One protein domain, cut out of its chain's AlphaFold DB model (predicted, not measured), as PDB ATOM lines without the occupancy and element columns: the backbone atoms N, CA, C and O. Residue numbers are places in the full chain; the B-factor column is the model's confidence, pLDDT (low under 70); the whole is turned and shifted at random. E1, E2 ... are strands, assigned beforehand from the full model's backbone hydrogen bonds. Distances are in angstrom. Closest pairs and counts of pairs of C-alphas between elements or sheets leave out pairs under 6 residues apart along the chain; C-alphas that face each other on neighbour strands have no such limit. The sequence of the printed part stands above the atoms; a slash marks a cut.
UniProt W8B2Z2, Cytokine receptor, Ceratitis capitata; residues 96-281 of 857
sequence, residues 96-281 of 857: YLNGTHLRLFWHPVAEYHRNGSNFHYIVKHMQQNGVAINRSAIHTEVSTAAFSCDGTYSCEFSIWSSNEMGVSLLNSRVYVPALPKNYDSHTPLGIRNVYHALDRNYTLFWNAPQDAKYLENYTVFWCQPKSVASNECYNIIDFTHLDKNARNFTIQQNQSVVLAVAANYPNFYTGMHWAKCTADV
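AT A GLANCE: This is residues 96 to 281 of the 857 residues of the protein "Cytokine receptor" of Ceratitis capitata (UniProt W8B2Z2). Two small sandwiches of strands stand side by side as two lobes, each of two sheets partly face to face with their strands crossed. In one lobe the sheet E4-E3-E6-E7 faces E1-E2-E5; in the other E12-E9-E8-E14 faces E11-E10-E13, and the lobes come near each other at E2, E5 and E11. The 186 printed residues hold fourteen named strands, E1 to E14 in chain order, and no named helix. The class is all strand, though under half of the residues, 89, are in named elements; E12-E9-E8-E14 is mixed, the other sheets antiparallel. The whole is compact, with a radius of gyration of the C-alphas of 17.5 A, and spans 50 by 40 by 27 A.

HOW THE PARTS SIT: E4, residues 138 to 140, E3, 120 to 127, E6, 155 to 163, and E7, 172 to 176, form a strongly twisted sheet. N 124 of E3 and O 158 of E6 are 2.9 A apart, within hydrogen-bond range. Face to face with it, its strands at 36 degrees, is the sheet of E1, residues 96 to 98, E2, 101 to 105, and E5, 144 to 148. N 104 of E2 and O 145 of E5 are 2.9 A apart, within hydrogen-bond range. In the other pair, E12, residues 248 to 252, E9, 201 to 207, E8, 189 to 196, and E14, 278 to 280, face E10, 217 to 225, E11, 233 to 243, and E13, 258 to 265, with strands at 47 degrees. E8 and E9 are a hairpin, N 194 and O 203 being 2.9 A apart; E14 is parallel to E8, N 279 and O 193 being 2.9 A apart. N 221 of E10 and O 260 of E13 are 2.9 A apart. The four sheets make a stack of sheets, face to face in turn. E5 and E11 are near each other, and the closest C-alphas of E2 and E11, Phe 105 and Ile 237, are 7.0 A apart.

IN THESE COORDINATES: E1 begins at C-alpha 96 (9.500, 49.640, 13.191), and E14 ends at C-alpha 280 (13.067, 42.783, -10.572). E6 measures 26.1 A, E10 25.4 A, E13 23.9 A and E3 23.6 A. E11, 25.2 A, bends by 83 degrees at Ile 236 (-3.500, 48.811, 5.075).

THE WHOLE: The C-alphas farthest apart, of Val 131 and Leu 198, are 54.5 A apart. The printed part has no cut. The links E2 to E3, E7 to E8 and E13 to E14 are long. The mean pLDDT of the printed part is 80.6; residues under 70 include 126 to 141, 226 to 232 and 276 to 281.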
ATOM      1  N   TYR A  96       8.258  49.273  13.872       86.50
ATOM      2  CA  TYR A  96       9.500  49.640  13.191       86.50
ATOM      3  C   TYR A  96      10.287  50.637  14.047       86.50
ATOM      4  O   TYR A  96       9.710  51.607  14.544       86.50
ATOM      5  N   LEU A  97      11.592  50.408  14.196       80.75
ATOM      6  CA  LEU A  97      12.518  51.270  14.931       80.75
ATOM      7  C   LEU A  97      13.527  51.913  13.974       80.75
ATOM      8  O   LEU A  97      14.183  51.224  13.194       80.75
ATOM      9  N   ASN A  98      13.674  53.234  14.062       75.62
ATOM     10  CA  ASN A  98      14.669  54.003  13.319       75.62
ATOM     11  C   ASN A  98      15.299  55.069  14.232       75.62
ATOM     12  O   ASN A  98      14.778  56.181  14.381       75.62
ATOM     13  N   GLY A  99      16.397  54.703  14.898       73.38
ATOM     14  CA  GLY A  99      16.966  55.499  15.986       73.38
ATOM     15  C   GLY A  99      15.951  55.658  17.123       73.38
ATOM     16  O   GLY A  99      15.433  54.673  17.633       73.38
ATOM     17  N   THR A 100      15.633  56.901  17.483       69.50
ATOM     18  CA  THR A 100      14.644  57.251  18.521       69.50
ATOM     19  C   THR A 100      13.184  57.249  18.046       69.50
ATOM     20  O   THR A 100      12.280  57.527  18.838       69.50
ATOM     21  N   HIS A 101      12.935  56.974  16.759       74.00
ATOM     22  CA  HIS A 101      11.593  56.940  16.184       74.00
ATOM     23  C   HIS A 101      11.065  55.507  16.140       74.00
ATOM     24  O   HIS A 101      11.503  54.694  15.322       74.00
ATOM     25  N   LEU A 102      10.078  55.231  16.987       83.44
ATOM     26  CA  LEU A 102       9.261  54.028  16.943       83.44
ATOM     27  C   LEU A 102       7.999  54.313  16.120       83.44
ATOM     28  O   LEU A 102       7.353  55.347  16.302       83.44
ATOM     29  N   ARG A 103       7.596  53.393  15.244       85.31
ATOM     30  CA  ARG A 103       6.292  53.444  14.573       85.31
ATOM     31  C   ARG A 103       5.568  52.113  14.700       85.31
ATOM     32  O   ARG A 103       6.132  51.076  14.369       85.31
ATOM     33  N   LEU A 104       4.323  52.168  15.157       87.62
ATOM     34  CA  LEU A 104       3.413  51.031  15.254       87.62
ATOM     35  C   LEU A 104       2.523  50.958  14.019       87.62
ATOM     36  O   LEU A 104       2.206  51.984  13.409       87.62
ATOM     37  N   PHE A 105       2.096  49.751  13.689       87.25
ATOM     38  CA  PHE A 105       1.251  49.438  12.547       87.25
ATOM     39  C   PHE A 105       0.197  48.410  12.968       87.25
ATOM     40  O   PHE A 105       0.447  47.613  13.868       87.25
ATOM     41  N   TRP A 106      -0.977  48.420  12.345       89.00
ATOM     42  CA  TRP A 106      -2.024  47.426  12.596       89.00
ATOM     43  C   TRP A 106      -2.897  47.198  11.362       89.00
ATOM     44  O   TRP A 106      -3.016  48.077  10.506       89.00
ATOM     45  N   HIS A 107      -3.538  46.033  11.278       89.19
ATOM     46  CA  HIS A 107      -4.575  45.793  10.281       89.19
ATOM     47  C   HIS A 107      -5.877  46.486  10.741       89.19
ATOM     48  O   HIS A 107      -6.271  46.346  11.908       89.19
ATOM     49  N   PRO A 108      -6.541  47.278   9.880       87.25
ATOM     50  CA  PRO A 108      -7.688  48.085  10.281       87.25
ATOM     51  C   PRO A 108      -8.937  47.244  10.585       87.25
ATOM     52  O   PRO A 108      -9.161  46.192   9.997       87.25
ATOM     53  N   VAL A 109      -9.809  47.750  11.460       89.62
ATOM     54  CA  VAL A 109     -11.126  47.142  11.692       89.62
ATOM     55  C   VAL A 109     -12.004  47.293  10.448       89.62
ATOM     56  O   VAL A 109     -12.201  48.400   9.921       89.62
ATOM     57  N   ALA A 110     -12.539  46.154  10.004       88.62
ATOM     58  CA  ALA A 110     -13.452  46.047   8.878       88.62
ATOM     59  C   ALA A 110     -14.696  46.926   9.074       88.62
ATOM     60  O   ALA A 110     -15.186  47.103  10.190       88.62
ATOM     61  N   GLU A 111     -15.210  47.492   7.983       88.06
ATOM     62  CA  GLU A 111     -16.205  48.571   8.026       88.06
ATOM     63  C   GLU A 111     -17.479  48.203   8.802       88.06
ATOM     64  O   GLU A 111     -17.957  48.985   9.622       88.06
ATOM     65  N   TYR A 112     -17.957  46.970   8.639       88.12
ATOM     66  CA  TYR A 112     -19.134  46.428   9.319       88.12
ATOM     67  C   TYR A 112     -18.973  46.231  10.841       88.12
ATOM     68  O   TYR A 112     -19.966  46.051  11.536       88.12
ATOM     69  N   HIS A 113     -17.751  46.304  11.385       90.12
ATOM     70  CA  HIS A 113     -17.491  46.294  12.832       90.12
ATOM     71  C   HIS A 113     -17.283  47.699  13.430       90.12
ATOM     72  O   HIS A 113     -17.132  47.837  14.648       90.12
ATOM     73  N   ARG A 114     -17.283  48.755  12.602       89.94
ATOM     74  CA  ARG A 114     -17.102  50.145  13.063       89.94
ATOM     75  C   ARG A 114     -18.315  50.684  13.817       89.94
ATOM     76  O   ARG A 114     -18.154  51.624  14.588       89.94
ATOM     77  N   ASN A 115     -19.492  50.084  13.621       91.69
ATOM     78  CA  ASN A 115     -20.730  50.277  14.387       91.69
ATOM     79  C   ASN A 115     -21.274  51.721  14.524       91.69
ATOM     80  O   ASN A 115     -22.230  51.934  15.265       91.69
ATOM     81  N   GLY A 116     -20.722  52.713  13.824       89.75
ATOM     82  CA  GLY A 116     -21.116  54.122  13.925       89.75
ATOM     83  C   GLY A 116     -20.270  55.024  13.027       89.75
ATOM     84  O   GLY A 116     -19.341  54.551  12.365       89.75
ATOM     85  N   SER A 117     -20.584  56.317  13.002       87.75
ATOM     86  CA  SER A 117     -19.804  57.337  12.296       87.75
ATOM     87  C   SER A 117     -18.650  57.884  13.157       87.75
ATOM     88  O   SER A 117     -18.518  57.553  14.339       87.75
ATOM     89  N   ASN A 118     -17.778  58.700  12.547       87.62
ATOM     90  CA  ASN A 118     -16.572  59.258  13.180       87.62
ATOM     91  C   ASN A 118     -15.643  58.180  13.791       87.62
ATOM     92  O   ASN A 118     -15.166  58.299  14.922       87.62
ATOM     93  N   PHE A 119     -15.435  57.082  13.054       89.81
ATOM     94  CA  PHE A 119     -14.615  55.955  13.499       89.81
ATOM     95  C   PHE A 119     -13.114  56.279  13.458       89.81
ATOM     96  O   PHE A 119     -12.590  56.680  12.421       89.81
ATOM     97  N   HIS A 120     -12.412  56.030  14.562       89.12
ATOM     98  CA  HIS A 120     -10.982  56.289  14.721       89.12
ATOM     99  C   HIS A 120     -10.344  55.327  15.737       89.12
ATOM    100  O   HIS A 120     -11.027  54.708  16.554       89.12
ATOM    101  N   TYR A 121      -9.016  55.228  15.732       89.19
ATOM    102  CA  TYR A 121      -8.256  54.508  16.756       89.19
ATOM    103  C   TYR A 121      -7.817  55.443  17.880       89.19
ATOM    104  O   TYR A 121      -7.503  56.610  17.641       89.19
ATOM    105  N   ILE A 122      -7.753  54.906  19.098       86.94
ATOM    106  CA  ILE A 122      -7.132  55.550  20.259       86.94
ATOM    107  C   ILE A 122      -5.941  54.697  20.686       86.94
ATOM    108  O   ILE A 122      -6.122  53.555  21.114       86.94
ATOM    109  N   VAL A 123      -4.733  55.259  20.620       85.94
ATOM    110  CA  VAL A 123      -3.513  54.611  21.128       85.94
ATOM    111  C   VAL A 123      -3.093  55.242  22.455       85.94
ATOM    112  O   VAL A 123      -3.053  56.469  22.579       85.94
ATOM    113  N   LYS A 124      -2.746  54.412  23.448       79.69
ATOM    114  CA  LYS A 124      -2.124  54.841  24.714       79.69
ATOM    115  C   LYS A 124      -0.832  54.068  24.964       79.69
ATOM    116  O   LYS A 124      -0.763  52.873  24.689       79.69
ATOM    117  N   HIS A 125       0.158  54.754  25.524       75.00
ATOM    118  CA  HIS A 125       1.438  54.191  25.953       75.00
ATOM    119  C   HIS A 125       1.423  53.931  27.466       75.00
ATOM    120  O   HIS A 125       0.956  54.781  28.229       75.00
ATOM    121  N   MET A 126       1.953  52.788  27.894       65.69
ATOM    122  CA  MET A 126       2.110  52.389  29.293       65.69
ATOM    123  C   MET A 126       3.583  52.064  29.567       65.69
ATOM    124  O   MET A 126       4.277  51.516  28.712       65.69
ATOM    125  N   GLN A 127       4.064  52.413  30.762       61.34
ATOM    126  CA  GLN A 127       5.428  52.107  31.197       61.34
ATOM    127  C   GLN A 127       5.414  51.008  32.268       61.34
ATOM    128  O   GLN A 127       4.454  50.870  33.025       61.34
ATOM    129  N   GLN A 128       6.515  50.258  32.337       52.75
ATOM    130  CA  GLN A 128       6.707  48.969  33.019       52.75
ATOM    131  C   GLN A 128       6.264  48.865  34.500       52.75
ATOM    132  O   GLN A 128       6.101  47.759  35.004       52.75
ATOM    133  N   ASN A 129       6.017  49.985  35.191       50.16
ATOM    134  CA  ASN A 129       5.522  50.017  36.576       50.16
ATOM    135  C   ASN A 129       3.980  50.077  36.687       50.16
ATOM    136  O   ASN A 129       3.459  50.297  37.778       50.16
ATOM    137  N   GLY A 130       3.236  49.986  35.577       50.88
ATOM    138  CA  GLY A 130       1.766  50.097  35.552       50.88
ATOM    139  C   GLY A 130       1.218  51.513  35.798       50.88
ATOM    140  O   GLY A 130       0.018  51.750  35.665       50.88
ATOM    141  N   VAL A 131       2.084  52.480  36.117       50.38
ATOM    142  CA  VAL A 131       1.726  53.894  36.264       50.38
ATOM    143  C   VAL A 131       1.495  54.496  34.879       50.38
ATOM    144  O   VAL A 131       2.432  54.706  34.108       50.38
ATOM    145  N   ALA A 132       0.236  54.797  34.564       50.91
ATOM    146  CA  ALA A 132      -0.120  55.491  33.336       50.91
ATOM    147  C   ALA A 132       0.394  56.940  33.370       50.91
ATOM    148  O   ALA A 132      -0.104  57.776  34.125       50.91
ATOM    149  N   ILE A 133       1.366  57.261  32.512       55.31
ATOM    150  CA  ILE A 133       1.693  58.656  32.207       55.31
ATOM    151  C   ILE A 133       0.503  59.234  31.434       55.31
ATOM    152  O   ILE A 133       0.164  58.724  30.366       55.31
ATOM    153  N   ASN A 134      -0.099  60.314  31.938       48.44
ATOM    154  CA  ASN A 134      -1.155  61.053  31.239       48.44
ATOM    155  C   ASN A 134      -0.600  61.736  29.974       48.44
ATOM    156  O   ASN A 134      -0.306  62.931  29.961       48.44
ATOM    157  N   ARG A 135      -0.468  60.965  28.892       53.59
ATOM    158  CA  ARG A 135      -0.420  61.474  27.518       53.59
ATOM    159  C   ARG A 135      -1.836  61.447  26.949       53.59
ATOM    160  O   ARG A 135      -2.596  60.513  27.208       53.59
ATOM    161  N   SER A 136      -2.191  62.487  26.201       51.75
ATOM    162  CA  SER A 136      -3.476  62.592  25.512       51.75
ATOM    163  C   SER A 136      -3.707  61.393  24.590       51.75
ATOM    164  O   SER A 136      -2.767  60.843  24.014       51.75
ATOM    165  N   ALA A 137      -4.973  60.999  24.440       55.00
ATOM    166  CA  ALA A 137      -5.367  60.044  23.414       55.00
ATOM    167  C   ALA A 137      -4.948  60.592  22.044       55.00
ATOM    168  O   ALA A 137      -5.349  61.693  21.665       55.00
ATOM    169  N   ILE A 138      -4.126  59.840  21.311       65.56
ATOM    170  CA  ILE A 138      -3.817  60.173  19.921       65.56
ATOM    171  C   ILE A 138      -4.915  59.530  19.079       65.56
ATOM    172  O   ILE A 138      -4.971  58.305  18.967       65.56
ATOM    173  N   HIS A 139      -5.811  60.366  18.558       65.69
ATOM    174  CA  HIS A 139      -6.885  59.952  17.663       65.69
ATOM    175  C   HIS A 139      -6.323  59.871  16.240       65.69
ATOM    176  O   HIS A 139      -5.915  60.886  15.675       65.69
ATOM    177  N   THR A 140      -6.277  58.670  15.668       64.62
ATOM    178  CA  THR A 140      -5.802  58.441  14.294       64.62
ATOM    179  C   THR A 140      -6.819  57.621  13.518       64.62
ATOM    180  O   THR A 140      -7.207  56.548  13.970       64.62
ATOM    181  N   GLU A 141      -7.216  58.086  12.335       65.06
ATOM    182  CA  GLU A 141      -8.004  57.291  11.378       65.06
ATOM    183  C   GLU A 141      -7.117  56.281  10.625       65.06
ATOM    184  O   GLU A 141      -7.553  55.189  10.268       65.06
ATOM    185  N   VAL A 142      -5.841  56.636  10.427       74.38
ATOM    186  CA  VAL A 142      -4.828  55.815   9.749       74.38
ATOM    187  C   VAL A 142      -4.372  54.664  10.652       74.38
ATOM    188  O   VAL A 142      -4.267  54.815  11.868       74.38
ATOM    189  N   SER A 143      -4.036  53.520  10.053       83.06
ATOM    190  CA  SER A 143      -3.639  52.286  10.743       83.06
ATOM    191  C   SER A 143      -2.185  52.260  11.264       83.06
ATOM    192  O   SER A 143      -1.535  51.210  11.321       83.06
ATOM    193  N   THR A 144      -1.633  53.430  11.592       84.19
ATOM    194  CA  THR A 144      -0.257  53.589  12.075       84.19
ATOM    195  C   THR A 144      -0.115  54.825  12.962       84.19
ATOM    196  O   THR A 144      -0.736  55.858  12.713       84.19
ATOM    197  N   ALA A 145       0.738  54.736  13.985       82.94
ATOM    198  CA  ALA A 145       1.078  55.848  14.869       82.94
ATOM    199  C   ALA A 145       2.575  55.838  15.210       82.94
ATOM    200  O   ALA A 145       3.181  54.776  15.369       82.94
ATOM    201  N   ALA A 146       3.175  57.025  15.318       80.81
ATOM    202  CA  ALA A 146       4.595  57.212  15.609       80.81
ATOM    203  C   ALA A 146       4.813  57.763  17.026       80.81
ATOM    204  O   ALA A 146       4.048  58.600  17.505       80.81
ATOM    205  N   PHE A 147       5.880  57.305  17.677       79.06
ATOM    206  CA  PHE A 147       6.212  57.594  19.069       79.06
ATOM    207  C   PHE A 147       7.719  57.802  19.234       79.06
ATOM    208  O   PHE A 147       8.530  57.180  18.550       79.06
ATOM    209  N   SER A 148       8.101  58.631  20.204       71.44
ATOM    210  CA  SER A 148       9.455  58.632  20.749       71.44
ATOM    211  C   SER A 148       9.591  57.510  21.785       71.44
ATOM    212  O   SER A 148       9.043  57.600  22.886       71.44
ATOM    213  N   CYS A 149      10.305  56.451  21.406       71.25
ATOM    214  CA  CYS A 149      10.787  55.380  22.278       71.25
ATOM    215  C   CYS A 149      12.216  55.080  21.804       71.25
ATOM    216  O   CYS A 149      12.437  54.777  20.634       71.25
ATOM    217  N   ASP A 150      13.189  55.252  22.691       65.62
ATOM    218  CA  ASP A 150      14.631  55.217  22.417       65.62
ATOM    219  C   ASP A 150      15.246  53.812  22.552       65.62
ATOM    220  O   ASP A 150      16.456  53.644  22.425       65.62
ATOM    221  N   GLY A 151      14.416  52.799  22.822       66.56
ATOM    222  CA  GLY A 151      14.822  51.396  22.941       66.56
ATOM    223  C   GLY A 151      15.600  51.053  24.217       66.56
ATOM    224  O   GLY A 151      15.959  49.892  24.404       66.56
ATOM    225  N   THR A 152      15.848  52.018  25.108       68.44
ATOM    226  CA  THR A 152      16.556  51.795  26.383       68.44
ATOM    227  C   THR A 152      15.658  51.178  27.463       68.44
ATOM    228  O   THR A 152      16.149  50.473  28.343       68.44
ATOM    229  N   TYR A 153      14.341  51.374  27.351       73.94
ATOM    230  CA  TYR A 153      13.301  50.787  28.201       73.94
ATOM    231  C   TYR A 153      12.258  50.059  27.345       73.94
ATOM    232  O   TYR A 153      12.103  50.354  26.161       73.94
ATOM    233  N   SER A 154      11.505  49.134  27.945       79.00
ATOM    234  CA  SER A 154      10.363  48.507  27.272       79.00
ATOM    235  C   SER A 154       9.171  49.466  27.191       79.00
ATOM    236  O   SER A 154       8.733  49.987  28.223       79.00
ATOM    237  N   CYS A 155       8.618  49.644  25.994       79.94
ATOM    238  CA  CYS A 155       7.462  50.497  25.716       79.94
ATOM    239  C   CYS A 155       6.235  49.608  25.410       79.94
ATOM    240  O   CYS A 155       6.233  48.883  24.412       79.94
ATOM    241  N   GLU A 156       5.191  49.647  26.249       84.50
ATOM    242  CA  GLU A 156       3.929  48.924  26.005       84.50
ATOM    243  C   GLU A 156       2.874  49.868  25.420       84.50
ATOM    244  O   GLU A 156       2.715  51.011  25.856       84.50
ATOM    245  N   PHE A 157       2.115  49.386  24.438       86.06
ATOM    246  CA  PHE A 157       1.058  50.149  23.785       86.06
ATOM    247  C   PHE A 157      -0.254  49.382  23.793       86.06
ATOM    248  O   PHE A 157      -0.285  48.177  23.559       86.06
ATOM    249  N   SER A 158      -1.347  50.101  24.030       87.88
ATOM    250  CA  SER A 158      -2.716  49.598  23.932       87.88
ATOM    251  C   SER A 158      -3.498  50.409  22.903       87.88
ATOM    252  O   SER A 158      -3.466  51.642  22.934       87.88
ATOM    253  N   ILE A 159      -4.208  49.714  22.015       89.56
ATOM    254  CA  ILE A 159      -4.952  50.282  20.888       89.56
ATOM    255  C   ILE A 159      -6.426  49.888  21.012       89.56
ATOM    256  O   ILE A 159      -6.760  48.701  21.060       89.56
ATOM    257  N   TRP A 160      -7.303  50.889  21.054       91.31
ATOM    258  CA  TRP A 160      -8.760  50.739  21.052       91.31
ATOM    259  C   TRP A 160      -9.344  51.221  19.724       91.31
ATOM    260  O   TRP A 160      -8.824  52.161  19.117       91.31
ATOM    261  N   SER A 161     -10.471  50.635  19.329       92.81
ATOM    262  CA  SER A 161     -11.359  51.206  18.313       92.81
ATOM    263  C   SER A 161     -12.363  52.146  18.978       92.81
ATOM    264  O   SER A 161     -12.806  51.884  20.097       92.81
ATOM    265  N   SER A 162     -12.732  53.232  18.308       91.94
ATOM    266  CA  SER A 162     -13.572  54.295  18.866       91.94
ATOM    267  C   SER A 162     -14.485  54.890  17.793       91.94
ATOM    268  O   SER A 162     -14.105  54.955  16.626       91.94
ATOM    269  N   ASN A 163     -15.691  55.307  18.170       91.94
ATOM    270  CA  ASN A 163     -16.627  56.037  17.310       91.94
ATOM    271  C   ASN A 163     -17.469  57.027  18.140       91.94
ATOM    272  O   ASN A 163     -17.236  57.192  19.340       91.94
ATOM    273  N   GLU A 164     -18.463  57.676  17.528       90.88
ATOM    274  CA  GLU A 164     -19.356  58.636  18.207       90.88
ATOM    275  C   GLU A 164     -20.094  58.092  19.453       90.88
ATOM    276  O   GLU A 164     -20.471  58.867  20.330       90.88
ATOM    277  N   MET A 165     -20.271  56.770  19.560       93.62
ATOM    278  CA  MET A 165     -20.968  56.088  20.659       93.62
ATOM    279  C   MET A 165     -20.025  55.550  21.751       93.62
ATOM    280  O   MET A 165     -20.508  55.037  22.763       93.62
ATOM    281  N   GLY A 166     -18.703  55.631  21.564       90.69
ATOM    282  CA  GLY A 166     -17.703  55.217  22.554       90.69
ATOM    283  C   GLY A 166     -16.609  54.291  22.015       90.69
ATOM    284  O   GLY A 166     -16.388  54.179  20.811       90.69
ATOM    285  N   VAL A 167     -15.905  53.631  22.941       90.88
ATOM    286  CA  VAL A 167     -14.716  52.801  22.671       90.88
ATOM    287  C   VAL A 167     -14.995  51.302  22.793       90.88
ATOM    288  O   VAL A 167     -15.921  50.888  23.492       90.88
ATOM    289  N   SER A 168     -14.151  50.486  22.161       93.31
ATOM    290  CA  SER A 168     -14.199  49.028  22.260       93.31
ATOM    291  C   SER A 168     -13.928  48.517  23.678       93.31
ATOM    292  O   SER A 168     -13.076  49.038  24.396       93.31
ATOM    293  N   LEU A 169     -14.641  47.457  24.076       89.62
ATOM    294  CA  LEU A 169     -14.478  46.823  25.395       89.62
ATOM    295  C   LEU A 169     -13.101  46.159  25.558       89.62
ATOM    296  O   LEU A 169     -12.562  46.101  26.662       89.62
ATOM    297  N   LEU A 170     -12.538  45.666  24.454       91.94
ATOM    298  CA  LEU A 170     -11.202  45.082  24.383       91.94
ATOM    299  C   LEU A 170     -10.220  46.046  23.707       91.94
ATOM    300  O   LEU A 170     -10.616  46.914  22.924       91.94
ATOM    301  N   ASN A 171      -8.933  45.851  23.993       91.06
ATOM    302  CA  ASN A 171      -7.821  46.502  23.312       91.06
ATOM    303  C   ASN A 171      -6.858  45.467  22.724       91.06
ATOM    304  O   ASN A 171      -6.752  44.346  23.225       91.06
ATOM    305  N   SER A 172      -6.143  45.873  21.683       92.44
ATOM    306  CA  SER A 172      -4.994  45.133  21.160       92.44
ATOM    307  C   SER A 172      -3.716  45.732  21.726       92.44
ATOM    308  O   SER A 172      -3.647  46.948  21.927       92.44
ATOM    309  N   ARG A 173      -2.718  44.895  22.022       88.75
ATOM    310  CA  ARG A 173      -1.483  45.329  22.685       88.75
ATOM    311  C   ARG A 173      -0.243  44.973  21.880       88.75
ATOM    312  O   ARG A 173      -0.182  43.901  21.293       88.75
ATOM    313  N   VAL A 174       0.731  45.880  21.898       88.69
ATOM    314  CA  VAL A 174       2.070  45.693  21.322       88.69
ATOM    315  C   VAL A 174       3.087  45.961  22.421       88.69
ATOM    316  O   VAL A 174       3.045  47.015  23.061       88.69
ATOM    317  N   TYR A 175       3.995  45.015  22.638       85.19
ATOM    318  CA  TYR A 175       5.076  45.131  23.610       85.19
ATOM    319  C   TYR A 175       6.414  45.253  22.882       85.19
ATOM    320  O   TYR A 175       6.889  44.292  22.277       85.19
ATOM    321  N   VAL A 176       7.022  46.438  22.949       85.31
ATOM    322  CA  VAL A 176       8.358  46.689  22.400       85.31
ATOM    323  C   VAL A 176       9.372  46.484  23.531       85.31
ATOM    324  O   VAL A 176       9.386  47.285  24.470       85.31
ATOM    325  N   PRO A 177      10.198  45.420  23.506       78.62
ATOM    326  CA  PRO A 177      11.192  45.174  24.548       78.62
ATOM    327  C   PRO A 177      12.322  46.214  24.507       78.62
ATOM    328  O   PRO A 177      12.611  46.796  23.462       78.62
ATOM    329  N   ALA A 178      13.014  46.397  25.636       80.31
ATOM    330  CA  ALA A 178      14.295  47.102  25.642       80.31
ATOM    331  C   ALA A 178      15.311  46.343  24.766       80.31
ATOM    332  O   ALA A 178      15.369  45.109  24.800       80.31
ATOM    333  N   LEU A 179      16.106  47.069  23.980       76.75
ATOM    334  CA  LEU A 179      16.976  46.483  22.965       76.75
ATOM    335  C   LEU A 179      18.143  45.710  23.613       76.75
ATOM    336  O   LEU A 179      18.931  46.301  24.359       76.75
ATOM    337  N   PRO A 180      18.302  44.398  23.346       74.81
ATOM    338  CA  PRO A 180      19.419  43.633  23.883       74.81
ATOM    339  C   PRO A 180      20.743  44.088  23.253       74.81
ATOM    340  O   PRO A 180      20.791  44.513  22.101       74.81
ATOM    341  N   LYS A 181      21.857  43.929  23.983       76.94
ATOM    342  CA  LYS A 181      23.206  44.321  23.510       76.94
ATOM    343  C   LYS A 181      23.642  43.632  22.209       76.94
ATOM    344  O   LYS A 181      24.578  44.092  21.568       76.94
ATOM    345  N   ASN A 182      22.987  42.534  21.842       81.62
ATOM    346  CA  ASN A 182      23.163  41.797  20.598       81.62
ATOM    347  C   ASN A 182      21.871  41.798  19.750       81.62
ATOM    348  O   ASN A 182      21.509  40.786  19.156       81.62
ATOM    349  N   TYR A 183      21.153  42.924  19.707       84.62
ATOM    350  CA  TYR A 183      19.976  43.119  18.852       84.62
ATOM    351  C   TYR A 183      20.266  42.745  17.391       84.62
ATOM    352  O   TYR A 183      19.607  41.860  16.849       84.62
ATOM    353  N   ASP A 184      21.310  43.330  16.794       84.56
ATOM    354  CA  ASP A 184      21.632  43.151  15.371       84.56
ATOM    355  C   ASP A 184      21.851  41.681  14.976       84.56
ATOM    356  O   ASP A 184      21.407  41.264  13.906       84.56
ATOM    357  N   SER A 185      22.457  40.860  15.847       87.19
ATOM    358  CA  SER A 185      22.686  39.436  15.554       87.19
ATOM    359  C   SER A 185      21.400  38.608  15.505       87.19
ATOM    360  O   SER A 185      21.409  37.537  14.906       87.19
ATOM    361  N   HIS A 186      20.304  39.089  16.099       89.38
ATOM    362  CA  HIS A 186      18.985  38.452  16.035       89.38
ATOM    363  C   HIS A 186      18.139  38.927  14.835       89.38
ATOM    364  O   HIS A 186      17.064  38.370  14.592       89.38
ATOM    365  N   THR A 187      18.594  39.931  14.076       90.38
ATOM    366  CA  THR A 187      17.852  40.477  12.923       90.38
ATOM    367  C   THR A 187      17.976  39.585  11.676       90.38
ATOM    368  O   THR A 187      19.032  38.985  11.456       90.38
ATOM    369  N   PRO A 188      16.933  39.471  10.826       91.00
ATOM    370  CA  PRO A 188      17.040  38.761   9.551       91.00
ATOM    371  C   PRO A 188      18.046  39.444   8.611       91.00
ATOM    372  O   PRO A 188      18.009  40.658   8.406       91.00
ATOM    373  N   LEU A 189      18.943  38.667   8.003       84.31
ATOM    374  CA  LEU A 189      20.050  39.203   7.201       84.31
ATOM    375  C   LEU A 189      19.724  39.201   5.698       84.31
ATOM    376  O   LEU A 189      18.950  38.382   5.215       84.31
ATOM    377  N   GLY A 190      20.338  40.096   4.916       79.75
ATOM    378  CA  GLY A 190      20.252  40.056   3.443       79.75
ATOM    379  C   GLY A 190      18.843  40.234   2.847       79.75
ATOM    380  O   GLY A 190      18.580  39.723   1.754       79.75
ATOM    381  N   ILE A 191      17.954  40.927   3.570       85.75
ATOM    382  CA  ILE A 191      16.543  41.132   3.212       85.75
ATOM    383  C   ILE A 191      16.422  41.892   1.884       85.75
ATOM    384  O   ILE A 191      16.890  43.029   1.757       85.75
ATOM    385  N   ARG A 192      15.753  41.272   0.910       76.75
ATOM    386  CA  ARG A 192      15.502  41.813  -0.435       76.75
ATOM    387  C   ARG A 192      14.106  41.413  -0.907       76.75
ATOM    388  O   ARG A 192      13.725  40.257  -0.745       76.75
ATOM    389  N   ASN A 193      13.358  42.347  -1.483       78.69
ATOM    390  CA  ASN A 193      12.110  42.039  -2.180       78.69
ATOM    391  C   ASN A 193      12.428  41.766  -3.656       78.69
ATOM    392  O   ASN A 193      13.395  42.325  -4.182       78.69
ATOM    393  N   VAL A 194      11.646  40.913  -4.307       72.56
ATOM    394  CA  VAL A 194      11.859  40.494  -5.693       72.56
ATOM    395  C   VAL A 194      10.538  40.496  -6.455       72.56
ATOM    396  O   VAL A 194       9.588  39.871  -5.998       72.56
ATOM    397  N   TYR A 195      10.452  41.174  -7.602       73.50
ATOM    398  CA  TYR A 195       9.233  41.169  -8.426       73.50
ATOM    399  C   TYR A 195       9.332  40.176  -9.588       73.50
ATOM    400  O   TYR A 195      10.367  40.064 -10.239       73.50
ATOM    401  N   HIS A 196       8.240  39.453  -9.837       71.94
ATOM    402  CA  HIS A 196       8.092  38.463 -10.899       71.94
ATOM    403  C   HIS A 196       7.010  38.942 -11.877       71.94
ATOM    404  O   HIS A 196       5.820  38.661 -11.700       71.94
ATOM    405  N   ALA A 197       7.420  39.681 -12.912       63.12
ATOM    406  CA  ALA A 197       6.505  40.377 -13.821       63.12
ATOM    407  C   ALA A 197       5.529  39.465 -14.595       63.12
ATOM    408  O   ALA A 197       4.421  39.901 -14.911       63.12
ATOM    409  N   LEU A 198       5.909  38.211 -14.872       68.12
ATOM    410  CA  LEU A 198       5.059  37.231 -15.565       68.12
ATOM    411  C   LEU A 198       3.851  36.806 -14.714       68.12
ATOM    412  O   LEU A 198       2.730  36.756 -15.214       68.12
ATOM    413  N   ASP A 199       4.077  36.550 -13.423       71.50
ATOM    414  CA  ASP A 199       3.077  35.987 -12.506       71.50
ATOM    415  C   ASP A 199       2.367  37.053 -11.647       71.50
ATOM    416  O   ASP A 199       1.396  36.752 -10.949       71.50
ATOM    417  N   ARG A 200       2.856  38.305 -11.683       74.88
ATOM    418  CA  ARG A 200       2.484  39.424 -10.785       74.88
ATOM    419  C   ARG A 200       2.716  39.120  -9.301       74.88
ATOM    420  O   ARG A 200       1.942  39.523  -8.429       74.88
ATOM    421  N   ASN A 201       3.802  38.404  -9.025       83.50
ATOM    422  CA  ASN A 201       4.175  37.970  -7.685       83.50
ATOM    423  C   ASN A 201       5.330  38.808  -7.125       83.50
ATOM    424  O   ASN A 201       6.287  39.112  -7.835       83.50
ATOM    425  N   TYR A 202       5.271  39.119  -5.833       85.00
ATOM    426  CA  TYR A 202       6.378  39.680  -5.062       85.00
ATOM    427  C   TYR A 202       6.915  38.614  -4.110       85.00
ATOM    428  O   TYR A 202       6.156  38.080  -3.302       85.00
ATOM    429  N   THR A 203       8.209  38.310  -4.194       87.69
ATOM    430  CA  THR A 203       8.903  37.367  -3.317       87.69
ATOM    431  C   THR A 203       9.901  38.099  -2.427       87.69
ATOM    432  O   THR A 203      10.957  38.543  -2.878       87.69
ATOM    433  N   LEU A 204       9.609  38.183  -1.133       90.00
ATOM    434  CA  LEU A 204      10.593  38.574  -0.130       90.00
ATOM    435  C   LEU A 204      11.578  37.417   0.086       90.00
ATOM    436  O   LEU A 204      11.151  36.272   0.208       90.00
ATOM    437  N   PHE A 205      12.875  37.708   0.183       86.94
ATOM    438  CA  PHE A 205      13.928  36.756   0.552       86.94
ATOM    439  C   PHE A 205      14.787  37.301   1.698       86.94
ATOM    440  O   PHE A 205      15.154  38.478   1.693       86.94
ATOM    441  N   TRP A 206      15.179  36.431   2.629       89.88
ATOM    442  CA  TRP A 206      16.090  36.743   3.736       89.88
ATOM    443  C   TRP A 206      16.934  35.526   4.132       89.88
ATOM    444  O   TRP A 206      16.563  34.370   3.932       89.88
ATOM    445  N   ASN A 207      18.084  35.802   4.731       87.88
ATOM    446  CA  ASN A 207      18.938  34.823   5.385       87.88
ATOM    447  C   ASN A 207      18.590  34.763   6.881       87.88
ATOM    448  O   ASN A 207      18.020  35.702   7.443       87.88
ATOM    449  N   ALA A 208      18.964  33.663   7.536       89.75
ATOM    450  CA  ALA A 208      18.799  33.532   8.979       89.75
ATOM    451  C   ALA A 208      19.580  34.624   9.747       89.75
ATOM    452  O   ALA A 208      20.639  35.053   9.273       89.75
ATOM    453  N   PRO A 209      19.096  35.029  10.934       92.19
ATOM    454  CA  PRO A 209      19.887  35.748  11.928       92.19
ATOM    455  C   PRO A 209      21.209  35.047  12.268       92.19
ATOM    456  O   PRO A 209      21.340  33.830  12.121       92.19
ATOM    457  N   GLN A 210      22.180  35.817  12.761       89.12
ATOM    458  CA  GLN A 210      23.473  35.297  13.216       89.12
ATOM    459  C   GLN A 210      23.344  34.495  14.524       89.12
ATOM    460  O   GLN A 210      24.025  33.482  14.677       89.12
ATOM    461  N   ASP A 211      22.453  34.909  15.432       88.25
ATOM    462  CA  ASP A 211      21.968  34.070  16.531       88.25
ATOM    463  C   ASP A 211      20.507  33.677  16.274       88.25
ATOM    464  O   ASP A 211      19.573  34.429  16.540       88.25
ATOM    465  N   ALA A 212      20.326  32.474  15.731       88.00
ATOM    466  CA  ALA A 212      19.023  31.854  15.513       88.00
ATOM    467  C   ALA A 212      18.706  30.764  16.560       88.00
ATOM    468  O   ALA A 212      17.782  29.973  16.357       88.00
ATOM    469  N   LYS A 213      19.462  30.676  17.670       86.88
ATOM    470  CA  LYS A 213      19.403  29.537  18.611       86.88
ATOM    471  C   LYS A 213      18.023  29.337  19.247       86.88
ATOM    472  O   LYS A 213      17.625  28.200  19.493       86.88
ATOM    473  N   TYR A 214      17.312  30.432  19.502       89.56
ATOM    474  CA  TYR A 214      15.979  30.442  20.113       89.56
ATOM    475  C   TYR A 214      14.907  31.045  19.191       89.56
ATOM    476  O   TYR A 214      13.882  31.510  19.676       89.56
ATOM    477  N   LEU A 215      15.149  31.075  17.875       92.56
ATOM    478  CA  LEU A 215      14.184  31.571  16.892       92.56
ATOM    479  C   LEU A 215      12.955  30.648  16.846       92.56
ATOM    480  O   LEU A 215      13.085  29.453  16.552       92.56
ATOM    481  N   GLU A 216      11.769  31.196  17.107       94.19
ATOM    482  CA  GLU A 216      10.510  30.439  17.098       94.19
ATOM    483  C   GLU A 216       9.884  30.416  15.703       94.19
ATOM    484  O   GLU A 216       9.607  29.346  15.158       94.19
ATOM    485  N   ASN A 217       9.693  31.600  15.116       95.62
ATOM    486  CA  ASN A 217       9.124  31.815  13.789       95.62
ATOM    487  C   ASN A 217       9.520  33.211  13.252       95.62
ATOM    488  O   ASN A 217      10.217  33.979  13.926       95.62
ATOM    489  N   TYR A 218       9.099  33.531  12.030       96.44
ATOM    490  CA  TYR A 218       9.131  34.892  11.484       96.44
ATOM    491  C   TYR A 218       7.707  35.424  11.315       96.44
ATOM    492  O   TYR A 218       6.801  34.651  10.999       96.44
ATOM    493  N   THR A 219       7.528  36.743  11.399       96.12
ATOM    494  CA  THR A 219       6.359  37.416  10.809       96.12
ATOM    495  C   THR A 219       6.804  38.167   9.556       96.12
ATOM    496  O   THR A 219       7.785  38.910   9.597       96.12
ATOM    497  N   VAL A 220       6.094  37.992   8.440       95.00
ATOM    498  CA  VAL A 220       6.277  38.787   7.216       95.00
ATOM    499  C   VAL A 220       5.094  39.732   7.048       95.00
ATOM    500  O   VAL A 220       3.952  39.327   7.247       95.00
ATOM    501  N   PHE A 221       5.386  40.976   6.674       92.62
ATOM    502  CA  PHE A 221       4.435  42.078   6.546       92.62
ATOM    503  C   PHE A 221       4.458  42.641   5.126       92.62
ATOM    504  O   PHE A 221       5.533  42.723   4.524       92.62
ATOM    505  N   TRP A 222       3.311  43.085   4.609       90.25
ATOM    506  CA  TRP A 222       3.230  43.806   3.333       90.25
ATOM    507  C   TRP A 222       2.228  44.958   3.379       90.25
ATOM    508  O   TRP A 222       1.216  44.905   4.077       90.25
ATOM    509  N   CYS A 223       2.509  46.011   2.609       85.50
ATOM    510  CA  CYS A 223       1.594  47.132   2.416       85.50
ATOM    511  C   CYS A 223       1.847  47.861   1.089       85.50
ATOM    512  O   CYS A 223       2.934  47.775   0.512       85.50
ATOM    513  N   GLN A 224       0.857  48.625   0.623       81.19
ATOM    514  CA  GLN A 224       1.033  49.560  -0.490       81.19
ATOM    515  C   GLN A 224       1.841  50.790  -0.016       81.19
ATOM    516  O   GLN A 224       1.415  51.440   0.947       81.19
ATOM    517  N   PRO A 225       2.974  51.144  -0.654       75.88
ATOM    518  CA  PRO A 225       3.810  52.265  -0.232       75.88
ATOM    519  C   PRO A 225       3.244  53.620  -0.679       75.88
ATOM    520  O   PRO A 225       2.652  53.734  -1.753       75.88
ATOM    521  N   LYS A 226       3.499  54.676   0.105       66.88
ATOM    522  CA  LYS A 226       3.108  56.066  -0.213       66.88
ATOM    523  C   LYS A 226       3.830  56.658  -1.424       66.88
ATOM    524  O   LYS A 226       3.340  57.603  -2.032       66.88
ATOM    525  N   SER A 227       5.014  56.149  -1.753       59.19
ATOM    526  CA  SER A 227       5.750  56.495  -2.971       59.19
ATOM    527  C   SER A 227       6.721  55.371  -3.332       59.19
ATOM    528  O   SER A 227       7.052  54.535  -2.495       59.19
ATOM    529  N   VAL A 228       7.200  55.357  -4.580       52.09
ATOM    530  CA  VAL A 228       8.033  54.275  -5.146       52.09
ATOM    531  C   VAL A 228       9.334  54.022  -4.359       52.09
ATOM    532  O   VAL A 228       9.869  52.921  -4.409       52.09
ATOM    533  N   ALA A 229       9.814  55.011  -3.598       48.59
ATOM    534  CA  ALA A 229      11.038  54.941  -2.793       48.59
ATOM    535  C   ALA A 229      10.791  55.056  -1.270       48.59
ATOM    536  O   ALA A 229      11.707  55.405  -0.526       48.59
ATOM    537  N   SER A 230       9.561  54.820  -0.789       54.84
ATOM    538  CA  SER A 230       9.194  55.008   0.624       54.84
ATOM    539  C   SER A 230       8.749  53.719   1.315       54.84
ATOM    540  O   SER A 230       7.856  53.020   0.843       54.84
ATOM    541  N   ASN A 231       9.299  53.485   2.509       61.44
ATOM    542  CA  ASN A 231       8.873  52.430   3.436       61.44
ATOM    543  C   ASN A 231       7.651  52.844   4.290       61.44
ATOM    544  O   ASN A 231       7.330  52.187   5.278       61.44
ATOM    545  N   GLU A 232       6.978  53.956   3.968       65.31
ATOM    546  CA  GLU A 232       5.697  54.301   4.589       65.31
ATOM    547  C   GLU A 232       4.526  53.650   3.845       65.31
ATOM    548  O   GLU A 232       4.340  53.892   2.656       65.31
ATOM    549  N   CYS A 233       3.682  52.907   4.562       73.06
ATOM    550  CA  CYS A 233       2.411  52.392   4.047       73.06
ATOM    551  C   CYS A 233       1.366  53.506   3.850       73.06
ATOM    552  O   CYS A 233       1.333  54.460   4.632       73.06
ATOM    553  N   TYR A 234       0.469  53.357   2.868       64.38
ATOM    554  CA  TYR A 234      -0.716  54.216   2.716       64.38
ATOM    555  C   TYR A 234      -1.757  53.974   3.826       64.38
ATOM    556  O   TYR A 234      -1.908  54.824   4.698       64.38
ATOM    557  N   ASN A 235      -2.472  52.836   3.783       65.62
ATOM    558  CA  ASN A 235      -3.726  52.638   4.541       65.62
ATOM    559  C   ASN A 235      -3.912  51.255   5.189       65.62
ATOM    560  O   ASN A 235      -4.643  51.145   6.169       65.62
ATOM    561  N   ILE A 236      -3.335  50.195   4.613       78.56
ATOM    562  CA  ILE A 236      -3.500  48.811   5.075       78.56
ATOM    563  C   ILE A 236      -2.116  48.179   5.145       78.56
ATOM    564  O   ILE A 236      -1.323  48.325   4.213       78.56
ATOM    565  N   ILE A 237      -1.848  47.496   6.253       85.94
ATOM    566  CA  ILE A 237      -0.722  46.584   6.417       85.94
ATOM    567  C   ILE A 237      -1.275  45.230   6.850       85.94
ATOM    568  O   ILE A 237      -2.073  45.136   7.784       85.94
ATOM    569  N   ASP A 238      -0.854  44.197   6.143       89.06
ATOM    570  CA  ASP A 238      -1.195  42.811   6.426       89.06
ATOM    571  C   ASP A 238       0.055  42.071   6.891       89.06
ATOM    572  O   ASP A 238       1.186  42.520   6.667       89.06
ATOM    573  N   PHE A 239      -0.145  40.919   7.528       93.19
ATOM    574  CA  PHE A 239       0.944  40.090   8.016       93.19
ATOM    575  C   PHE A 239       0.596  38.602   8.031       93.19
ATOM    576  O   PHE A 239      -0.574  38.216   8.026       93.19
ATOM    577  N   THR A 240       1.624  37.754   8.065       94.62
ATOM    578  CA  THR A 240       1.482  36.311   8.291       94.62
ATOM    579  C   THR A 240       2.707  35.730   8.993       94.62
ATOM    580  O   THR A 240       3.814  36.259   8.866       94.62
ATOM    581  N   HIS A 241       2.518  34.624   9.713       95.44
ATOM    582  CA  HIS A 241       3.592  33.914  10.406       95.44
ATOM    583  C   HIS A 241       4.136  32.759   9.560       95.44
ATOM    584  O   HIS A 241       3.378  32.031   8.919       95.44
ATOM    585  N   LEU A 242       5.454  32.568   9.591       95.81
ATOM    586  CA  LEU A 242       6.180  31.554   8.827       95.81
ATOM    587  C   LEU A 242       7.149  30.803   9.741       95.81
ATOM    588  O   LEU A 242       7.792  31.410  10.594       95.81
ATOM    589  N   ASP A 243       7.297  29.493   9.542       94.62
ATOM    590  CA  ASP A 243       8.221  28.660  10.322       94.62
ATOM    591  C   ASP A 243       9.665  29.211  10.329       94.62
ATOM    592  O   ASP A 243      10.133  29.807   9.355       94.62
ATOM    593  N   LYS A 244      10.414  28.965  11.410       92.88
ATOM    594  CA  LYS A 244      11.815  29.400  11.586       92.88
ATOM    595  C   LYS A 244      12.784  28.948  10.484       92.88
ATOM    596  O   LYS A 244      13.872  29.521  10.354       92.88
ATOM    597  N   ASN A 245      12.436  27.946   9.677       92.25
ATOM    598  CA  ASN A 245      13.231  27.515   8.527       92.25
ATOM    599  C   ASN A 245      12.917  28.300   7.239       92.25
ATOM    600  O   ASN A 245      13.704  28.225   6.297       92.25
ATOM    601  N   ALA A 246      11.844  29.096   7.197       93.69
ATOM    602  CA  ALA A 246      11.493  29.926   6.044       93.69
ATOM    603  C   ALA A 246      12.589  30.959   5.722       93.69
ATOM    604  O   ALA A 246      13.170  31.582   6.615       93.69
ATOM    605  N   ARG A 247      12.882  31.126   4.431       90.50
ATOM    606  CA  ARG A 247      13.862  32.094   3.887       90.50
ATOM    607  C   ARG A 247      13.276  32.949   2.760       90.50
ATOM    608  O   ARG A 247      13.965  33.803   2.203       90.50
ATOM    609  N   ASN A 248      12.024  32.686   2.401       91.56
ATOM    610  CA  ASN A 248      11.277  33.391   1.381       91.56
ATOM    611  C   ASN A 248       9.776  33.418   1.700       91.56
ATOM    612  O   ASN A 248       9.266  32.585   2.448       91.56
ATOM    613  N   PHE A 249       9.081  34.387   1.111       93.81
ATOM    614  CA  PHE A 249       7.627  34.525   1.141       93.81
ATOM    615  C   PHE A 249       7.168  35.150  -0.172       93.81
ATOM    616  O   PHE A 249       7.684  36.203  -0.535       93.81
ATOM    617  N   THR A 250       6.209  34.530  -0.857       90.69
ATOM    618  CA  THR A 250       5.680  35.013  -2.139       90.69
ATOM    619  C   THR A 250       4.210  35.389  -2.003       90.69
ATOM    620  O   THR A 250       3.420  34.601  -1.484       90.69
ATOM    621  N   ILE A 251       3.836  36.565  -2.509       89.69
ATOM    622  CA  ILE A 251       2.455  37.056  -2.542       89.69
ATOM    623  C   ILE A 251       2.094  37.604  -3.926       89.69
ATOM    624  O   ILE A 251       2.876  38.333  -4.537       89.69
ATOM    625  N   GLN A 252       0.896  37.277  -4.412       86.56
ATOM    626  CA  GLN A 252       0.349  37.840  -5.645       86.56
ATOM    627  C   GLN A 252      -0.381  39.151  -5.342       86.56
ATOM    628  O   GLN A 252      -1.270  39.177  -4.490       86.56
ATOM    629  N   GLN A 253      -0.020  40.238  -6.029       79.62
ATOM    630  CA  GLN A 253      -0.642  41.553  -5.835       79.62
ATOM    631  C   GLN A 253      -0.782  42.306  -7.162       79.62
ATOM    632  O   GLN A 253       0.144  42.366  -7.966       79.62
ATOM    633  N   ASN A 254      -1.943  42.934  -7.376       73.19
ATOM    634  CA  ASN A 254      -2.204  43.770  -8.560       73.19
ATOM    635  C   ASN A 254      -1.678  45.213  -8.423       73.19
ATOM    636  O   ASN A 254      -1.817  46.007  -9.351       73.19
ATOM    637  N   GLN A 255      -1.107  45.566  -7.271       73.50
ATOM    638  CA  GLN A 255      -0.536  46.879  -6.967       73.50
ATOM    639  C   GLN A 255       0.893  46.712  -6.440       73.50
ATOM    640  O   GLN A 255       1.285  45.622  -6.019       73.50
ATOM    641  N   SER A 256       1.682  47.787  -6.461       75.50
ATOM    642  CA  SER A 256       3.012  47.790  -5.854       75.50
ATOM    643  C   SER A 256       2.923  47.605  -4.340       75.50
ATOM    644  O   SER A 256       2.144  48.281  -3.668       75.50
ATOM    645  N   VAL A 257       3.746  46.703  -3.800       81.69
ATOM    646  CA  VAL A 257       3.869  46.476  -2.356       81.69
ATOM    647  C   VAL A 257       5.319  46.552  -1.897       81.69
ATOM    648  O   VAL A 257       6.238  46.098  -2.583       81.69
ATOM    649  N   VAL A 258       5.508  47.110  -0.705       82.44
ATOM    650  CA  VAL A 258       6.731  46.952   0.088       82.44
ATOM    651  C   VAL A 258       6.527  45.821   1.091       82.44
ATOM    652  O   VAL A 258       5.423  45.614   1.595       82.44
ATOM    653  N   LEU A 259       7.600  45.079   1.354       88.88
ATOM    654  CA  LEU A 259       7.610  43.883   2.193       88.88
ATOM    655  C   LEU A 259       8.663  44.017   3.300       88.88
ATOM    656  O   LEU A 259       9.752  44.555   3.071       88.88
ATOM    657  N   ALA A 260       8.351  43.504   4.487       90.81
ATOM    658  CA  ALA A 260       9.242  43.464   5.644       90.81
ATOM    659  C   ALA A 260       9.196  42.099   6.336       90.81
ATOM    660  O   ALA A 260       8.206  41.377   6.229       90.81
ATOM    661  N   VAL A 261      10.247  41.764   7.085       94.25
ATOM    662  CA  VAL A 261      10.301  40.556   7.923       94.25
ATOM    663  C   VAL A 261      10.781  40.893   9.333       94.25
ATOM    664  O   VAL A 261      11.687  41.708   9.512       94.25
ATOM    665  N   ALA A 262      10.169  40.258  10.328       94.56
ATOM    666  CA  ALA A 262      10.571  40.267  11.729       94.56
ATOM    667  C   ALA A 262      10.946  38.850  12.180       94.56
ATOM    668  O   ALA A 262      10.344  37.878  11.717       94.56
ATOM    669  N   ALA A 263      11.915  38.734  13.085       93.75
ATOM    670  CA  ALA A 263      12.264  37.486  13.759       93.75
ATOM    671  C   ALA A 263      11.725  37.491  15.197       93.75
ATOM    672  O   ALA A 263      11.893  38.472  15.931       93.75
ATOM    673  N   ASN A 264      11.090  36.384  15.588       93.12
ATOM    674  CA  ASN A 264      10.344  36.268  16.837       93.12
ATOM    675  C   ASN A 264      10.989  35.217  17.758       93.12
ATOM    676  O   ASN A 264      11.345  34.116  17.318       93.12
ATOM    677  N   TYR A 265      11.144  35.568  19.034       91.38
ATOM    678  CA  TYR A 265      11.828  34.784  20.065       91.38
ATOM    679  C   TYR A 265      11.008  34.822  21.375       91.38
ATOM    680  O   TYR A 265      10.304  35.804  21.611       91.38
ATOM    681  N   PRO A 266      11.168  33.857  22.308       88.00
ATOM    682  CA  PRO A 266      10.230  33.664  23.427       88.00
ATOM    683  C   PRO A 266      10.060  34.857  24.387       88.00
ATOM    684  O   PRO A 266       9.101  34.910  25.149       88.00
ATOM    685  N   ASN A 267      11.019  35.791  24.403       82.50
ATOM    686  CA  ASN A 267      11.017  36.992  25.249       82.50
ATOM    687  C   ASN A 267      11.372  38.274  24.466       82.50
ATOM    688  O   ASN A 267      11.625  39.315  25.075       82.50
ATOM    689  N   PHE A 268      11.491  38.201  23.135       83.00
ATOM    690  CA  PHE A 268      12.078  39.270  22.328       83.00
ATOM    691  C   PHE A 268      11.583  39.232  20.875       83.00
ATOM    692  O   PHE A 268      11.470  38.175  20.262       83.00
ATOM    693  N   TYR A 269      11.354  40.411  20.309       89.50
ATOM    694  CA  TYR A 269      10.893  40.615  18.943       89.50
ATOM    695  C   TYR A 269      11.809  41.638  18.280       89.50
ATOM    696  O   TYR A 269      12.090  42.675  18.883       89.50
ATOM    697  N   THR A 270      12.261  41.389  17.048       90.12
ATOM    698  CA  THR A 270      13.055  42.398  16.320       90.12
ATOM    699  C   THR A 270      12.204  43.573  15.842       90.12
ATOM    700  O   THR A 270      12.726  44.652  15.588       90.12
ATOM    701  N   GLY A 271      10.897  43.360  15.670       89.25
ATOM    702  CA  GLY A 271      10.080  44.237  14.840       89.25
ATOM    703  C   GLY A 271      10.427  44.103  13.353       89.25
ATOM    704  O   GLY A 271      11.261  43.287  12.942       89.25
ATOM    705  N   MET A 272       9.742  44.891  12.534       89.81
ATOM    706  CA  MET A 272       9.773  44.834  11.077       89.81
ATOM    707  C   MET A 272      11.070  45.398  10.495       89.81
ATOM    708  O   MET A 272      11.344  46.593  10.608       89.81
ATOM    709  N   HIS A 273      11.811  44.581   9.751       88.94
ATOM    710  CA  HIS A 273      12.898  45.048   8.897       88.94
ATOM    711  C   HIS A 273      12.440  45.073   7.434       88.94
ATOM    712  O   HIS A 273      12.251  44.030   6.804       88.94
ATOM    713  N   TRP A 274      12.252  46.278   6.893       84.69
ATOM    714  CA  TRP A 274      11.869  46.501   5.496       84.69
ATOM    715  C   TRP A 274      12.938  45.999   4.520       84.69
ATOM    716  O   TRP A 274      14.138  46.221   4.719       84.69
ATOM    717  N   ALA A 275      12.501  45.383   3.421       79.31
ATOM    718  CA  ALA A 275      13.357  45.156   2.266       79.31
ATOM    719  C   ALA A 275      13.881  46.498   1.742       79.31
ATOM    720  O   ALA A 275      13.105  47.403   1.449       79.31
ATOM    721  N   LYS A 276      15.206  46.630   1.613       63.41
ATOM    722  CA  LYS A 276      15.831  47.919   1.267       63.41
ATOM    723  C   LYS A 276      15.468  48.404  -0.140       63.41
ATOM    724  O   LYS A 276      15.422  49.608  -0.366       63.41
ATOM    725  N   CYS A 277      15.224  47.471  -1.060       57.06
ATOM    726  CA  CYS A 277      14.710  47.711  -2.406       57.06
ATOM    727  C   CYS A 277      13.911  46.482  -2.889       57.06
ATOM    728  O   CYS A 277      14.081  45.377  -2.357       57.06
ATOM    729  N   THR A 278      13.119  46.668  -3.947       56.19
ATOM    730  CA  THR A 278      12.559  45.584  -4.770       56.19
ATOM    731  C   THR A 278      13.426  45.412  -6.015       56.19
ATOM    732  O   THR A 278      13.491  46.321  -6.836       56.19
ATOM    733  N   ALA A 279      14.096  44.270  -6.155       47.22
ATOM    734  CA  ALA A 279      14.827  43.916  -7.368       47.22
ATOM    735  C   ALA A 279      13.893  43.172  -8.333       47.22
ATOM    736  O   ALA A 279      13.307  42.163  -7.956       47.22
ATOM    737  N   ASP A 280      13.740  43.623  -9.574       48.19
ATOM    738  CA  ASP A 280      13.067  42.783 -10.572       48.19
ATOM    739  C   ASP A 280      13.940  41.553 -10.894       48.19
ATOM    740  O   ASP A 280      15.173  41.654 -10.923       48.19
ATOM    741  N   VAL A 281      13.323  40.388 -11.130       42.59
ATOM    742  CA  VAL A 281      14.039  39.219 -11.673       42.59
ATOM    743  C   VAL A 281      14.533  39.508 -13.090       42.59
ATOM    744  O   VAL A 281      15.595  39.000 -13.470       42.59
TER     745      VAL A 281